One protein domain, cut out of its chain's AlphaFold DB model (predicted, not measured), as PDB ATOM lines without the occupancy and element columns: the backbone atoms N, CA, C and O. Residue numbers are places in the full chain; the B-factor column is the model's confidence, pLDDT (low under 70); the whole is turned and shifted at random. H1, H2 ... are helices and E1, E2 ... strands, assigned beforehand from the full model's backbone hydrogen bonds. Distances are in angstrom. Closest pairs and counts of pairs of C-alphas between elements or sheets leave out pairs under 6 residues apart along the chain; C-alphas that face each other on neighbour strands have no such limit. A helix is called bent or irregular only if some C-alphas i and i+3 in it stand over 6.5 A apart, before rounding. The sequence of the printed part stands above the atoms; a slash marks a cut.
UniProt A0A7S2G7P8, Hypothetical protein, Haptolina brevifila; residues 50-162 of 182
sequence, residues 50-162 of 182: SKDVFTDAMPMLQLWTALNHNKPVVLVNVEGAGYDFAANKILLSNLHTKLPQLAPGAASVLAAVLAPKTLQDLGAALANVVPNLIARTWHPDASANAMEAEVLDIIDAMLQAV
ATOM      1  N   SER A  50      59.013   2.647   3.075       95.75
ATOM      2  CA  SER A  50      58.726   4.042   3.409       95.75
ATOM      3  C   SER A  50      57.726   4.617   2.408       95.75
ATOM      4  O   SER A  50      57.462   4.008   1.367       95.75
ATOM      5  N   LYS A  51      57.174   5.796   2.697       95.06
ATOM      6  CA  LYS A  51      56.165   6.468   1.867       95.06
ATOM      7  C   LYS A  51      56.488   6.479   0.365       95.06
ATOM      8  O   LYS A  51      55.598   6.228  -0.443       95.06
ATOM      9  N   ASP A  52      57.746   6.737   0.007       93.31
ATOM     10  CA  ASP A  52      58.170   7.009  -1.373       93.31
ATOM     11  C   ASP A  52      58.936   5.844  -2.034       93.31
ATOM     12  O   ASP A  52      59.473   5.969  -3.136       93.31
ATOM     13  N   VAL A  53      58.965   4.664  -1.401       95.88
ATOM     14  CA  VAL A  53      59.752   3.515  -1.888       95.88
ATOM     15  C   VAL A  53      59.365   3.062  -3.305       95.88
ATOM     16  O   VAL A  53      60.210   2.575  -4.053       95.88
ATOM     17  N   PHE A  54      58.101   3.249  -3.702       96.25
ATOM     18  CA  PHE A  54      57.593   2.912  -5.041       96.25
ATOM     19  C   PHE A  54      57.329   4.133  -5.930       96.25
ATOM     20  O   PHE A  54      56.750   3.996  -7.009       96.25
ATOM     21  N   THR A  55      57.774   5.317  -5.510       94.75
ATOM     22  CA  THR A  55      57.821   6.530  -6.339       94.75
ATOM     23  C   THR A  55      59.255   6.921  -6.709       94.75
ATOM     24  O   THR A  55      59.439   7.695  -7.645       94.75
ATOM     25  N   ASP A  56      60.270   6.321  -6.078       94.31
ATOM     26  CA  ASP A  56      61.677   6.371  -6.497       94.31
ATOM     27  C   ASP A  56      62.044   5.175  -7.402       94.31
ATOM     28  O   ASP A  56      61.710   4.019  -7.129       94.31
ATOM     29  N   ALA A  57      62.771   5.436  -8.492       94.50
ATOM     30  CA  ALA A  57      63.239   4.413  -9.421       94.50
ATOM     31  C   ALA A  57      64.226   3.422  -8.783       94.50
ATOM     32  O   ALA A  57      64.205   2.237  -9.127       94.50
ATOM     33  N   MET A  58      65.103   3.873  -7.881       94.75
ATOM     34  CA  MET A  58      66.212   3.038  -7.407       94.75
ATOM     35  C   MET A  58      65.776   1.846  -6.547       94.75
ATOM     36  O   MET A  58      66.200   0.732  -6.873       94.75
ATOM     37  N   PRO A  59      64.914   1.999  -5.523       96.00
ATOM     38  CA  PRO A  59      64.425   0.855  -4.753       96.00
ATOM     39  C   PRO A  59      63.688  -0.165  -5.634       96.00
ATOM     40  O   PRO A  59      63.864  -1.375  -5.476       96.00
ATOM     41  N   MET A  60      62.928   0.310  -6.628       96.31
ATOM     42  CA  MET A  60      62.265  -0.553  -7.610       96.31
ATOM     43  C   MET A  60      63.260  -1.320  -8.488       96.31
ATOM     44  O   MET A  60      63.085  -2.521  -8.696       96.31
ATOM     45  N   LEU A  61      64.320  -0.667  -8.980       96.12
ATOM     46  CA  LEU A  61      65.373  -1.323  -9.764       96.12
ATOM     47  C   LEU A  61      66.162  -2.341  -8.940       96.12
ATOM     48  O   LEU A  61      66.492  -3.416  -9.448       96.12
ATOM     49  N   GLN A  62      66.456  -2.032  -7.679       97.00
ATOM     50  CA  GLN A  62      67.126  -2.956  -6.768       97.00
ATOM     51  C   GLN A  62      66.255  -4.182  -6.494       97.00
ATOM     52  O   GLN A  62      66.727  -5.305  -6.667       97.00
ATOM     53  N   LEU A  63      64.970  -3.990  -6.174       97.12
ATOM     54  CA  LEU A  63      64.039  -5.098  -5.973       97.12
ATOM     55  C   LEU A  63      63.887  -5.937  -7.249       97.12
ATOM     56  O   LEU A  63      64.005  -7.156  -7.205       97.12
ATOM     57  N   TRP A  64      63.706  -5.302  -8.407       96.38
ATOM     58  CA  TRP A  64      63.666  -5.991  -9.699       96.38
ATOM     59  C   TRP A  64      64.936  -6.812  -9.966       96.38
ATOM     60  O   TRP A  64      64.870  -7.956 -10.421       96.38
ATOM     61  N   THR A  65      66.104  -6.257  -9.640       96.00
ATOM     62  CA  THR A  65      67.394  -6.950  -9.758       96.00
ATOM     63  C   THR A  65      67.464  -8.148  -8.817       96.00
ATOM     64  O   THR A  65      67.841  -9.234  -9.256       96.00
ATOM     65  N   ALA A  66      67.044  -7.990  -7.561       96.94
ATOM     66  CA  ALA A  66      66.978  -9.071  -6.584       96.94
ATOM     67  C   ALA A  66      66.103 -10.227  -7.095       96.94
ATOM     68  O   ALA A  66      66.533 -11.382  -7.085       96.94
ATOM     69  N   LEU A  67      64.922  -9.918  -7.639       94.75
ATOM     70  CA  LEU A  67      64.013 -10.917  -8.201       94.75
ATOM     71  C   LEU A  67      64.633 -11.666  -9.387       94.75
ATOM     72  O   LEU A  67      64.639 -12.898  -9.392       94.75
ATOM     73  N   ASN A  68      65.223 -10.950 -10.348       94.12
ATOM     74  CA  ASN A  68      65.847 -11.566 -11.526       94.12
ATOM     75  C   ASN A  68      67.089 -12.400 -11.192       94.12
ATOM     76  O   ASN A  68      67.354 -13.407 -11.844       94.12
ATOM     77  N   HIS A  69      67.837 -12.009 -10.161       94.69
ATOM     78  CA  HIS A  69      69.002 -12.752  -9.675       94.69
ATOM     79  C   HIS A  69      68.658 -13.766  -8.588       94.69
ATOM     80  O   HIS A  69      69.546 -14.290  -7.916       94.69
ATOM     81  N   ASN A  70      67.370 -14.074  -8.426       93.50
ATOM     82  CA  ASN A  70      66.888 -15.058  -7.478       93.50
ATOM     83  C   ASN A  70      67.334 -14.809  -6.031       93.50
ATOM     84  O   ASN A  70      67.412 -15.763  -5.253       93.50
ATOM     85  N   LYS A  71      67.536 -13.555  -5.640       94.88
ATOM     86  CA  LYS A  71      67.839 -13.199  -4.259       94.88
ATOM     87  C   LYS A  71      66.582 -13.343  -3.397       94.88
ATOM     88  O   LYS A  71      65.499 -12.959  -3.848       94.88
ATOM     89  N   PRO A  72      66.676 -13.938  -2.197       95.31
ATOM     90  CA  PRO A  72      65.620 -13.820  -1.203       95.31
ATOM     91  C   PRO A  72      65.377 -12.338  -0.882       95.31
ATOM     92  O   PRO A  72      66.304 -11.526  -0.936       95.31
ATOM     93  N   VAL A  73      64.125 -11.990  -0.589       96.19
ATOM     94  CA  VAL A  73      63.707 -10.617  -0.292       96.19
ATOM     95  C   VAL A  73      63.031 -10.599   1.070       96.19
ATOM     96  O   VAL A  73      62.110 -11.380   1.301       96.19
ATOM     97  N   VAL A  74      63.467  -9.691   1.937       97.31
ATOM     98  CA  VAL A  74      62.818  -9.388   3.216       97.31
ATOM     99  C   VAL A  74      62.305  -7.958   3.159       97.31
ATOM    100  O   VAL A  74      63.016  -7.057   2.717       97.31
ATOM    101  N   LEU A  75      61.060  -7.752   3.578       97.81
ATOM    102  CA  LEU A  75      60.480  -6.420   3.698       97.81
ATOM    103  C   LEU A  75      60.563  -5.965   5.153       97.81
ATOM    104  O   LEU A  75      60.239  -6.737   6.056       97.81
ATOM    105  N   VAL A  76      60.960  -4.716   5.368       98.06
ATOM    106  CA  VAL A  76      61.031  -4.104   6.698       98.06
ATOM    107  C   VAL A  76      60.220  -2.817   6.684       98.06
ATOM    108  O   VAL A  76      60.596  -1.851   6.029       98.06
ATOM    109  N   ASN A  77      59.087  -2.805   7.379       97.69
ATOM    110  CA  ASN A  77      58.291  -1.613   7.619       97.69
ATOM    111  C   ASN A  77      58.971  -0.729   8.657       97.69
ATOM    112  O   ASN A  77      59.118  -1.135   9.806       97.69
ATOM    113  N   VAL A  78      59.361   0.476   8.252       96.88
ATOM    114  CA  VAL A  78      59.931   1.459   9.171       96.88
ATOM    115  C   VAL A  78      58.788   2.240   9.803       96.88
ATOM    116  O   VAL A  78      58.069   2.970   9.113       96.88
ATOM    117  N   GLU A  79      58.614   2.085  11.111       96.06
ATOM    118  CA  GLU A  79      57.575   2.799  11.844       96.06
ATOM    119  C   GLU A  79      57.782   4.312  11.715       96.06
ATOM    120  O   GLU A  79      58.904   4.819  11.751       96.06
ATOM    121  N   GLY A  80      56.689   5.039  11.482       95.62
ATOM    122  CA  GLY A  80      56.726   6.481  11.238       95.62
ATOM    123  C   GLY A  80      57.187   6.901   9.833       95.62
ATOM    124  O   GLY A  80      57.005   8.062   9.471       95.62
ATOM    125  N   ALA A  81      57.691   5.992   8.985       95.50
ATOM    126  CA  ALA A  81      58.131   6.332   7.622       95.50
ATOM    127  C   ALA A  81      56.986   6.459   6.596       95.50
ATOM    128  O   ALA A  81      57.233   6.750   5.423       95.50
ATOM    129  N   GLY A  82      55.735   6.241   7.018       96.31
ATOM    130  CA  GLY A  82      54.536   6.539   6.231       96.31
ATOM    131  C   GLY A  82      54.222   5.551   5.106       96.31
ATOM    132  O   GLY A  82      53.573   5.934   4.132       96.31
ATOM    133  N   TYR A  83      54.683   4.302   5.200       96.31
ATOM    134  CA  TYR A  83      54.324   3.277   4.223       96.31
ATOM    135  C   TYR A  83      52.865   2.823   4.394       96.31
ATOM    136  O   TYR A  83      52.466   2.346   5.453       96.31
ATOM    137  N   ASP A  84      52.073   2.929   3.326       95.62
ATOM    138  CA  ASP A  84      50.684   2.457   3.287       95.62
ATOM    139  C   ASP A  84      50.578   1.189   2.430       95.62
ATOM    140  O   ASP A  84      50.720   1.229   1.204       95.62
ATOM    141  N   PHE A  85      50.309   0.047   3.068       93.88
ATOM    142  CA  PHE A  85      50.189  -1.249   2.395       93.88
ATOM    143  C   PHE A  85      49.050  -1.293   1.370       93.88
ATOM    144  O   PHE A  85      49.205  -1.887   0.300       93.88
ATOM    145  N   ALA A  86      47.904  -0.679   1.672       94.06
ATOM    146  CA  ALA A  86      46.735  -0.710   0.804       94.06
ATOM    147  C   ALA A  86      46.946   0.188  -0.420       94.06
ATOM    148  O   ALA A  86      46.744  -0.253  -1.557       94.06
ATOM    149  N   ALA A  87      47.420   1.417  -0.203       94.25
ATOM    150  CA  ALA A  87      47.722   2.350  -1.282       94.25
ATOM    151  C   ALA A  87      48.824   1.804  -2.200       94.25
ATOM    152  O   ALA A  87      48.669   1.831  -3.426       94.25
ATOM    153  N   ASN A  88      49.893   1.236  -1.629       94.25
ATOM    154  CA  ASN A  88      50.990   0.678  -2.414       94.25
ATOM    155  C   ASN A  88      50.591  -0.592  -3.168       94.25
ATOM    156  O   ASN A  88      50.997  -0.762  -4.313       94.25
ATOM    157  N   LYS A  89      49.721  -1.446  -2.614       93.94
ATOM    158  CA  LYS A  89      49.159  -2.578  -3.370       93.94
ATOM    159  C   LYS A  89      48.434  -2.102  -4.632       93.94
ATOM    160  O   LYS A  89      48.675  -2.629  -5.716       93.94
ATOM    161  N   ILE A  90      47.595  -1.069  -4.513       94.94
ATOM    162  CA  ILE A  90      46.880  -0.481  -5.658       94.94
ATOM    163  C   ILE A  90      47.858   0.180  -6.640       94.94
ATOM    164  O   ILE A  90      47.667   0.066  -7.855       94.94
ATOM    165  N   LEU A  91      48.882   0.878  -6.132       95.00
ATOM    166  CA  LEU A  91      49.936   1.485  -6.945       95.00
ATOM    167  C   LEU A  91      50.666   0.429  -7.772       95.00
ATOM    168  O   LEU A  91      50.715   0.562  -8.989       95.00
ATOM    169  N   LEU A  92      51.162  -0.638  -7.144       95.62
ATOM    170  CA  LEU A  92      51.913  -1.700  -7.813       95.62
ATOM    171  C   LEU A  92      51.076  -2.414  -8.883       95.62
ATOM    172  O   LEU A  92      51.565  -2.637  -9.990       95.62
ATOM    173  N   SER A  93      49.796  -2.700  -8.611       94.94
ATOM    174  CA  SER A  93      48.890  -3.290  -9.612       94.94
ATOM    175  C   SER A  93      48.648  -2.388 -10.828       94.94
ATOM    176  O   SER A  93      48.304  -2.881 -11.897       94.94
ATOM    177  N   ASN A  94      48.841  -1.075 -10.684       95.38
ATOM    178  CA  ASN A  94      48.614  -0.077 -11.731       95.38
ATOM    179  C   ASN A  94      49.877   0.752 -12.013       95.38
ATOM    180  O   ASN A  94      49.784   1.917 -12.402       95.38
ATOM    181  N   LEU A  95      51.064   0.170 -11.805       95.38
ATOM    182  CA  LEU A  95      52.318   0.930 -11.768       95.38
ATOM    183  C   LEU A  95      52.561   1.696 -13.075       95.38
ATOM    184  O   LEU A  95      52.906   2.873 -13.052       95.38
ATOM    185  N   HIS A  96      52.304   1.049 -14.213       94.62
ATOM    186  CA  HIS A  96      52.521   1.620 -15.542       94.62
ATOM    187  C   HIS A  96      51.657   2.858 -15.847       94.62
ATOM    188  O   HIS A  96      52.085   3.701 -16.629       94.62
ATOM    189  N   THR A  97      50.472   2.993 -15.239       95.56
ATOM    190  CA  THR A  97      49.601   4.167 -15.428       95.56
ATOM    191  C   THR A  97      49.791   5.214 -14.340       95.56
ATOM    192  O   THR A  97      49.768   6.408 -14.634       95.56
ATOM    193  N   LYS A  98      49.987   4.787 -13.087       95.94
ATOM    194  CA  LYS A  98      50.067   5.692 -11.936       95.94
ATOM    195  C   LYS A  98      51.441   6.333 -11.767       95.94
ATOM    196  O   LYS A  98      51.512   7.516 -11.448       95.94
ATOM    197  N   LEU A  99      52.529   5.596 -11.994       95.56
ATOM    198  CA  LEU A  99      53.877   6.119 -11.763       95.56
ATOM    199  C   LEU A  99      54.219   7.333 -12.649       95.56
ATOM    200  O   LEU A  99      54.744   8.297 -12.103       95.56
ATOM    201  N   PRO A 100      53.876   7.379 -13.955       95.88
ATOM    202  CA  PRO A 100      54.114   8.574 -14.772       95.88
ATOM    203  C   PRO A 100      53.391   9.833 -14.272       95.88
ATOM    204  O   PRO A 100      53.845  10.939 -14.545       95.88
ATOM    205  N   GLN A 101      52.277   9.673 -13.550       95.62
ATOM    206  CA  GLN A 101      51.509  10.782 -12.979       95.62
ATOM    207  C   GLN A 101      52.080  11.236 -11.630       95.62
ATOM    208  O   GLN A 101      52.113  12.430 -11.350       95.62
ATOM    209  N   LEU A 102      52.523  10.287 -10.798       94.75
ATOM    210  CA  LEU A 102      53.020  10.553  -9.445       94.75
ATOM    211  C   LEU A 102      54.500  10.958  -9.419       94.75
ATOM    212  O   LEU A 102      54.886  11.836  -8.656       94.75
ATOM    213  N   ALA A 103      55.324  10.308 -10.239       93.81
ATOM    214  CA  ALA A 103      56.771  10.481 -10.284       93.81
ATOM    215  C   ALA A 103      57.287  10.298 -11.727       93.81
ATOM    216  O   ALA A 103      57.905   9.276 -12.052       93.81
ATOM    217  N   PRO A 104      57.053  11.282 -12.620       93.44
ATOM    218  CA  PRO A 104      57.427  11.181 -14.033       93.44
ATOM    219  C   PRO A 104      58.926  10.923 -14.230       93.44
ATOM    220  O   PRO A 104      59.299  10.120 -15.081       93.44
ATOM    221  N   GLY A 105      59.784  11.524 -13.396       91.69
ATOM    222  CA  GLY A 105      61.229  11.287 -13.438       91.69
ATOM    223  C   GLY A 105      61.602   9.823 -13.182       91.69
ATOM    224  O   GLY A 105      62.388   9.246 -13.931       91.69
ATOM    225  N   ALA A 106      60.984   9.187 -12.181       92.69
ATOM    226  CA  ALA A 106      61.215   7.775 -11.890       92.69
ATOM    227  C   ALA A 106      60.707   6.870 -13.021       92.69
ATOM    228  O   ALA A 106      61.404   5.940 -13.428       92.69
ATOM    229  N   ALA A 107      59.531   7.177 -13.579       94.06
ATOM    230  CA  ALA A 107      58.990   6.457 -14.728       94.06
ATOM    231  C   ALA A 107      59.929   6.521 -15.946       94.06
ATOM    232  O   ALA A 107      60.171   5.492 -16.579       94.06
ATOM    233  N   SER A 108      60.500   7.694 -16.248       91.81
ATOM    234  CA  SER A 108      61.460   7.867 -17.346       91.81
ATOM    235  C   SER A 108      62.743   7.059 -17.136       91.81
ATOM    236  O   SER A 108      63.184   6.372 -18.059       91.81
ATOM    237  N   VAL A 109      63.318   7.086 -15.927       92.25
ATOM    238  CA  VAL A 109      64.519   6.298 -15.594       92.25
ATOM    239  C   VAL A 109      64.243   4.802 -15.750       92.25
ATOM    240  O   VAL A 109      64.990   4.095 -16.427       92.25
ATOM    241  N   LEU A 110      63.139   4.314 -15.183       93.44
ATOM    242  CA  LEU A 110      62.758   2.907 -15.275       93.44
ATOM    243  C   LEU A 110      62.510   2.469 -16.720       93.44
ATOM    244  O   LEU A 110      63.015   1.426 -17.127       93.44
ATOM    245  N   ALA A 111      61.790   3.263 -17.514       91.31
ATOM    246  CA  ALA A 111      61.551   2.957 -18.922       91.31
ATOM    247  C   ALA A 111      62.864   2.852 -19.720       91.31
ATOM    248  O   ALA A 111      63.005   1.970 -20.568       91.31
ATOM    249  N   ALA A 112      63.850   3.701 -19.417       90.00
ATOM    250  CA  ALA A 112      65.153   3.673 -20.077       90.00
ATOM    251  C   ALA A 112      66.019   2.465 -19.673       90.00
ATOM    252  O   ALA A 112      66.780   1.957 -20.509       90.00
ATOM    253  N   VAL A 113      65.935   2.025 -18.410       90.62
ATOM    254  CA  VAL A 113      66.773   0.957 -17.831       90.62
ATOM    255  C   VAL A 113      66.183  -0.442 -18.033       90.62
ATOM    256  O   VAL A 113      66.940  -1.391 -18.216       90.62
ATOM    257  N   LEU A 114      64.855  -0.596 -18.023       90.31
ATOM    258  CA  LEU A 114      64.205  -1.913 -18.057       90.31
ATOM    259  C   LEU A 114      64.261  -2.613 -19.425       90.31
ATOM    260  O   LEU A 114      64.042  -3.822 -19.474       90.31
ATOM    261  N   ALA A 115      64.558  -1.902 -20.519       85.19
ATOM    262  CA  ALA A 115      64.529  -2.456 -21.874       85.19
ATOM    263  C   ALA A 115      65.320  -3.786 -21.988       85.19
ATOM    264  O   ALA A 115      66.470  -3.855 -21.548       85.19
ATOM    265  N   PRO A 116      64.736  -4.851 -22.577       87.75
ATOM    266  CA  PRO A 116      63.498  -4.873 -23.369       87.75
ATOM    267  C   PRO A 116      62.197  -5.017 -22.553       87.75
ATOM    268  O   PRO A 116      61.124  -5.103 -23.140       87.75
ATOM    269  N   LYS A 117      62.273  -5.087 -21.220       93.69
ATOM    270  CA  LYS A 117      61.103  -5.150 -20.333       93.69
ATOM    271  C   LYS A 117      60.476  -3.772 -20.150       93.69
ATOM    272  O   LYS A 117      61.103  -2.738 -20.365       93.69
ATOM    273  N   THR A 118      59.216  -3.779 -19.741       94.06
ATOM    274  CA  THR A 118      58.378  -2.589 -19.606       94.06
ATOM    275  C   THR A 118      58.062  -2.281 -18.143       94.06
ATOM    276  O   THR A 118      58.206  -3.124 -17.254       94.06
ATOM    277  N   LEU A 119      57.547  -1.076 -17.885       93.94
ATOM    278  CA  LEU A 119      56.955  -0.734 -16.587       93.94
ATOM    279  C   LEU A 119      55.791  -1.659 -16.206       93.94
ATOM    280  O   LEU A 119      55.538  -1.866 -15.021       93.94
ATOM    281  N   GLN A 120      55.090  -2.222 -17.192       94.88
ATOM    282  CA  GLN A 120      54.028  -3.192 -16.952       94.88
ATOM    283  C   GLN A 120      54.594  -4.523 -16.442       94.88
ATOM    284  O   GLN A 120      54.054  -5.068 -15.482       94.88
ATOM    285  N   ASP A 121      55.704  -5.005 -17.014       94.88
ATOM    286  CA  ASP A 121      56.398  -6.208 -16.530       94.88
ATOM    287  C   ASP A 121      56.896  -6.026 -15.091       94.88
ATOM    288  O   ASP A 121      56.706  -6.906 -14.246       94.88
ATOM    289  N   LEU A 122      57.496  -4.864 -14.804       96.00
ATOM    290  CA  LEU A 122      57.928  -4.504 -13.456       96.00
ATOM    291  C   LEU A 122      56.737  -4.497 -12.492       96.00
ATOM    292  O   LEU A 122      56.767  -5.189 -11.477       96.00
ATOM    293  N   GLY A 123      55.676  -3.759 -12.829       95.50
ATOM    294  CA  GLY A 123      54.469  -3.665 -12.008       95.50
ATOM    295  C   GLY A 123      53.853  -5.031 -11.719       95.50
ATOM    296  O   GLY A 123      53.554  -5.332 -10.568       95.50
ATOM    297  N   ALA A 124      53.748  -5.897 -12.731       95.12
ATOM    298  CA  ALA A 124      53.230  -7.253 -12.572       95.12
ATOM    299  C   ALA A 124      54.081  -8.095 -11.607       95.12
ATOM    300  O   ALA A 124      53.533  -8.764 -10.727       95.12
ATOM    301  N   ALA A 125      55.411  -8.043 -11.722       94.94
ATOM    302  CA  ALA A 125      56.291  -8.774 -10.813       94.94
ATOM    303  C   ALA A 125      56.201  -8.246  -9.378       94.94
ATOM    304  O   ALA A 125      56.053  -9.032  -8.441       94.94
ATOM    305  N   LEU A 126      56.244  -6.924  -9.193       95.81
ATOM    306  CA  LEU A 126      56.198  -6.323  -7.862       95.81
ATOM    307  C   LEU A 126      54.837  -6.526  -7.191       95.81
ATOM    308  O   LEU A 126      54.792  -6.884  -6.017       95.81
ATOM    309  N   ALA A 127      53.734  -6.383  -7.930       95.25
ATOM    310  CA  ALA A 127      52.384  -6.626  -7.421       95.25
ATOM    311  C   ALA A 127      52.155  -8.088  -7.010       95.25
ATOM    312  O   ALA A 127      51.330  -8.353  -6.138       95.25
ATOM    313  N   ASN A 128      52.882  -9.032  -7.615       93.06
ATOM    314  CA  ASN A 128      52.817 -10.445  -7.252       93.06
ATOM    315  C   ASN A 128      53.745 -10.810  -6.081       93.06
ATOM    316  O   ASN A 128      53.517 -11.803  -5.398       93.06
ATOM    317  N   VAL A 129      54.806 -10.040  -5.839       92.56
ATOM    318  CA  VAL A 129      55.771 -10.343  -4.773       92.56
ATOM    319  C   VAL A 129      55.467  -9.557  -3.506       92.56
ATOM    320  O   VAL A 129      55.257 -10.156  -2.456       92.56
ATOM    321  N   VAL A 130      55.434  -8.227  -3.590       93.12
ATOM    322  CA  VAL A 130      55.444  -7.342  -2.416       93.12
ATOM    323  C   VAL A 130      54.252  -7.598  -1.485       93.12
ATOM    324  O   VAL A 130      54.489  -7.795  -0.297       93.12
ATOM    325  N   PRO A 131      52.993  -7.690  -1.963       90.94
ATOM    326  CA  PRO A 131      51.850  -7.929  -1.076       90.94
ATOM    327  C   PRO A 131      51.817  -9.327  -0.443       90.94
ATOM    328  O   PRO A 131      51.040  -9.544   0.481       90.94
ATOM    329  N   ASN A 132      52.608 -10.272  -0.960       89.50
ATOM    330  CA  ASN A 132      52.650 -11.659  -0.495       89.50
ATOM    331  C   ASN A 132      53.823 -11.926   0.464       89.50
ATOM    332  O   ASN A 132      53.963 -13.044   0.959       89.50
ATOM    333  N   LEU A 133      54.667 -10.924   0.730       91.50
ATOM    334  CA  LEU A 133      55.748 -11.005   1.708       91.50
ATOM    335  C   LEU A 133      55.294 -10.403   3.038       91.50
ATOM    336  O   LEU A 133      54.740  -9.307   3.085       91.50
ATOM    337  N   ILE A 134      55.568 -11.114   4.131       92.44
ATOM    338  CA  ILE A 134      55.323 -10.611   5.484       92.44
ATOM    339  C   ILE A 134      56.435  -9.616   5.819       92.44
ATOM    340  O   ILE A 134      57.609  -9.987   5.845       92.44
ATOM    341  N   ALA A 135      56.070  -8.358   6.065       95.69
ATOM    342  CA  ALA A 135      57.018  -7.344   6.506       95.69
ATOM    343  C   ALA A 135      57.327  -7.494   8.002       95.69
ATOM    344  O   ALA A 135      56.423  -7.726   8.806       95.69
ATOM    345  N   ARG A 136      58.602  -7.349   8.369       97.19
ATOM    346  CA  ARG A 136      59.025  -7.127   9.761       97.19
ATOM    347  C   ARG A 136      58.909  -5.648  10.094       97.19
ATOM    348  O   ARG A 136      59.031  -4.828   9.194       97.19
ATOM    349  N   THR A 137      58.673  -5.306  11.351       96.44
ATOM    350  CA  THR A 137      58.610  -3.903  11.778       96.44
ATOM    351  C   THR A 137      59.952  -3.488  12.367       96.44
ATOM    352  O   THR A 137      60.581  -4.275  13.066       96.44
ATOM    353  N   TRP A 138      60.374  -2.264  12.066       97.12
ATOM    354  CA  TRP A 138      61.534  -1.605  12.651       97.12
ATOM    355  C   TRP A 138      61.104  -0.271  13.257       97.12
ATOM    356  O   TRP A 138      60.509   0.550  12.554       97.12
ATOM    357  N   HIS A 139      61.436  -0.037  14.520       97.06
ATOM    358  CA  HIS A 139      61.150   1.189  15.254       97.06
ATOM    359  C   HIS A 139      62.456   1.957  15.506       97.06
ATOM    360  O   HIS A 139      63.190   1.637  16.442       97.06
ATOM    361  N   PRO A 140      62.757   3.011  14.722       93.81
ATOM    362  CA  PRO A 140      63.991   3.784  14.887       93.81
ATOM    363  C   PRO A 140      64.138   4.440  16.267       93.81
ATOM    364  O   PRO A 140      65.256   4.635  16.734       93.81
ATOM    365  N   ASP A 141      63.013   4.763  16.910       94.44
ATOM    366  CA  ASP A 141      62.956   5.456  18.203       94.44
ATOM    367  C   ASP A 141      62.766   4.496  19.395       94.44
ATOM    368  O   ASP A 141      62.456   4.915  20.513       94.44
ATOM    369  N   ALA A 142      62.915   3.187  19.169       94.31
ATOM    370  CA  ALA A 142      62.795   2.185  20.216       94.31
ATOM    371  C   ALA A 142      63.970   2.224  21.210       94.31
ATOM    372  O   ALA A 142      65.065   2.715  20.940       94.31
ATOM    373  N   SER A 143      63.749   1.648  22.395       96.88
ATOM    374  CA  SER A 143      64.842   1.397  23.342       96.88
ATOM    375  C   SER A 143      65.879   0.432  22.748       96.88
ATOM    376  O   SER A 143      65.537  -0.392  21.900       96.88
ATOM    377  N   ALA A 144      67.119   0.463  23.244       96.06
ATOM    378  CA  ALA A 144      68.193  -0.417  22.768       96.06
ATOM    379  C   ALA A 144      67.804  -1.908  22.761       96.06
ATOM    380  O   ALA A 144      68.010  -2.585  21.759       96.06
ATOM    381  N   ASN A 145      67.166  -2.391  23.831       96.38
ATOM    382  CA  ASN A 145      66.730  -3.788  23.934       96.38
ATOM    383  C   ASN A 145      65.655  -4.143  22.894       96.38
ATOM    384  O   ASN A 145      65.621  -5.260  22.389       96.38
ATOM    385  N   ALA A 146      64.761  -3.201  22.585       95.69
ATOM    386  CA  ALA A 146      63.718  -3.408  21.585       95.69
ATOM    387  C   ALA A 146      64.301  -3.396  20.164       95.69
ATOM    388  O   ALA A 146      63.971  -4.272  19.373       95.69
ATOM    389  N   MET A 147      65.240  -2.489  19.874       96.00
ATOM    390  CA  MET A 147      65.985  -2.512  18.611       96.00
ATOM    391  C   MET A 147      66.756  -3.824  18.429       96.00
ATOM    392  O   MET A 147      66.741  -4.392  17.343       96.00
ATOM    393  N   GLU A 148      67.411  -4.332  19.475       97.00
ATOM    394  CA  GLU A 148      68.118  -5.616  19.408       97.00
ATOM    395  C   GLU A 148      67.166  -6.769  19.066       97.00
ATOM    396  O   GLU A 148      67.453  -7.553  18.161       97.00
ATOM    397  N   ALA A 149      66.005  -6.835  19.724       97.06
ATOM    398  CA  ALA A 149      64.984  -7.834  19.422       97.06
ATOM    399  C   ALA A 149      64.483  -7.735  17.968       97.06
ATOM    400  O   ALA A 149      64.381  -8.746  17.281       97.06
ATOM    401  N   GLU A 150      64.245  -6.524  17.463       97.44
ATOM    402  CA  GLU A 150      63.810  -6.316  16.076       97.44
ATOM    403  C   GLU A 150      64.887  -6.689  15.053       97.44
ATOM    404  O   GLU A 150      64.579  -7.256  14.004       97.44
ATOM    405  N   VAL A 151      66.164  -6.424  15.353       96.94
ATOM    406  CA  VAL A 151      67.276  -6.904  14.519       96.94
ATOM    407  C   VAL A 151      67.282  -8.431  14.475       96.94
ATOM    408  O   VAL A 151      67.444  -8.995  13.392       96.94
ATOM    409  N   LEU A 152      67.077  -9.106  15.611       97.50
ATOM    410  CA  LEU A 152      66.984 -10.568  15.653       97.50
ATOM    411  C   LEU A 152      65.797 -11.080  14.821       97.50
ATOM    412  O   LEU A 152      65.982 -11.992  14.017       97.50
ATOM    413  N   ASP A 153      64.630 -10.436  14.897       97.06
ATOM    414  CA  ASP A 153      63.458 -10.787  14.079       97.06
ATOM    415  C   ASP A 153      63.703 -10.615  12.568       97.06
ATOM    416  O   ASP A 153      63.192 -11.385  11.737       97.06
ATOM    417  N   ILE A 154      64.479  -9.593  12.186       97.50
ATOM    418  CA  ILE A 154      64.906  -9.370  10.800       97.50
ATOM    419  C   ILE A 154      65.901 -10.454  10.378       97.50
ATOM    420  O   ILE A 154      65.734 -11.026   9.300       97.50
ATOM    421  N   ILE A 155      66.891 -10.785  11.213       97.19
ATOM    422  CA  ILE A 155      67.854 -11.867  10.949       97.19
ATOM    423  C   ILE A 155      67.125 -13.202  10.767       97.19
ATOM    424  O   ILE A 155      67.387 -13.915   9.796       97.19
ATOM    425  N   ASP A 156      66.154 -13.513  11.620       96.69
ATOM    426  CA  ASP A 156      65.347 -14.728  11.505       96.69
ATOM    427  C   ASP A 156      64.547 -14.757  10.198       96.69
ATOM    428  O   ASP A 156      64.498 -15.782   9.512       96.69
ATOM    429  N   ALA A 157      63.974 -13.621   9.782       96.50
ATOM    430  CA  ALA A 157      63.318 -13.507   8.480       96.50
ATOM    431  C   ALA A 157      64.293 -13.731   7.314       96.50
ATOM    432  O   ALA A 157      63.933 -14.369   6.322       96.50
ATOM    433  N   MET A 158      65.533 -13.240   7.432       96.56
ATOM    434  CA  MET A 158      66.571 -13.460   6.426       96.56
ATOM    435  C   MET A 158      66.908 -14.948   6.298       96.56
ATOM    436  O   MET A 158      66.930 -15.478   5.184       96.56
ATOM    437  N   LEU A 159      67.114 -15.636   7.425       95.12
ATOM    438  CA  LEU A 159      67.414 -17.070   7.458       95.12
ATOM    439  C   LEU A 159      66.270 -17.899   6.860       95.12
ATOM    440  O   LEU A 159      66.507 -18.749   5.997       95.12
ATOM    441  N   GLN A 160      65.025 -17.604   7.240       92.69
ATOM    442  CA  GLN A 160      63.838 -18.271   6.696       92.69
ATOM    443  C   GLN A 160      63.707 -18.070   5.180       92.69
ATOM    444  O   GLN A 160      63.399 -19.014   4.447       92.69
ATOM    445  N   ALA A 161      63.969 -16.858   4.685       92.25
ATOM    446  CA  ALA A 161      63.886 -16.550   3.260       92.25
ATOM    447  C   ALA A 161      64.941 -17.309   2.435       92.25
ATOM    448  O   ALA A 161      64.642 -17.765   1.326       92.25
ATOM    449  N   VAL A 162      66.157 -17.477   2.973       91.44
ATOM    450  CA  VAL A 162      67.223 -18.285   2.354       91.44
ATOM    451  C   VAL A 162      66.821 -19.762   2.310       91.44
ATOM    452  O   VAL A 162      66.816 -20.357   1.232       91.44
TER     453      VAL A 162
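AT A GLANCE: This is residues 50 to 162 of the 182 residues of the protein "Hypothetical protein" of Haptolina brevifila (UniProt A0A7S2G7P8). Look for an elongated body with two ends: a cluster of five helices, H1 to H5, fills one end, and a parallel pair of strands, E1 and E2, leads out of it to the long helix H6, which packs on the strand pair with its residues 146 to 162 at the other end. In the cluster H2 and H5 lie side by side, H3 stands about perpendicular to H5, and H1 and H4 run the same way at a shallow tilt; H6 touches no helix. The printed part has 113 residues with six named helices and two named strands, in the order H1 E1 H2 H3 H4 H5 E2 H6, and the class is mostly helix. The whole is compact, with a radius of gyration of the C-alphas of 15.1 A, and its C-alphas span 46 by 28 by 20 A.

HOW THE PARTS SIT: Begin at Ser 50 and pass residues 50 to 56 to reach H1, residues 57 to 68. Next comes E1, residues 73 to 78, and the C-alphas of Ala 66 and Val 73, the closest of the two, are 7.3 A apart. Further on, H2 is residues 85 to 93, H3 is 95 to 102, H4 is 104 to 114 and H5 is 119 to 132. H1 touches H4 with residues 57 to 61 alone, closest at the C-alphas of Ala 57 and Ala 106, 4.6 A, at a shallow tilt of 28 degrees, the same way. H5 is the hub, touching four helices. H2 touches it, closest at the C-alphas of Leu 92 and Ala 127, 5.0 A, at a shallow tilt of 33 degrees, only just short of steep, opposite ways. H3 touches residues 119 to 123 of H5 alone, closest at the C-alphas of Leu 95 and Gly 123, 5.1 A, about perpendicular at 81 degrees. H1 and H5 only just touch, with 3 pairs of C-alphas within 8 A, the closest those of Trp 64 and Leu 122, 7.0 A. H4 and H5 also only just touch, with 3 such pairs, the closest those of Ala 111 and Leu 119, 6.3 A. H3 and H4 touch only at the corner, closest at the C-alphas of Pro 100 and Ala 107, 5.3 A. E2, residues 135 to 138, is the parallel neighbour of E1, at 42 degrees; look for N 77 and O 136 at 2.7 A and N 138 and O 77 at 2.8 A, within hydrogen-bond range. E1, H2 to H5 and E2 form a strand-helix-strand unit, two parallel neighbour strands with helices between them along the chain. Last is H6, residues 144 to 162; its closest C-alphas to the strands are Val 74 and Met 158, 6.4 A, and Trp 138 and Glu 150, 6.3 A. H6 is apart from H1, H2, H3, H4 and H5. Every O i to N i+4 pair is within hydrogen-bond range in H1, H2, H4 and H6, against 2 of 4 in H3 and 8 of 10 in H5.

IN THESE COORDINATES: Find C-alpha 57 at (63.239, 4.413, -9.421), where H1 begins; it runs 16.3 A to C-alpha 68. E1 covers 15.8 A, H4 15.3 A and H5 19.9 A; H5 is irregular, but only just, with C-alphas 128 and 131 6.7 A apart. H2, H3 and E2 are shorter. Find C-alpha 144 at (68.193, -0.417, 22.768); from there H6, the longest helix, runs 27.1 A to C-alpha 162 at (67.223, -18.285, 2.354).

THE WHOLE: The two C-alphas farthest apart are those of Pro 116 and Asn 145, 47.4 A. The printed part has no cut, and none of its links is long; the link from E1 to H2 is short and the others are tight. Mean pLDDT of the printed part is 94.8, and no printed residue is under 70.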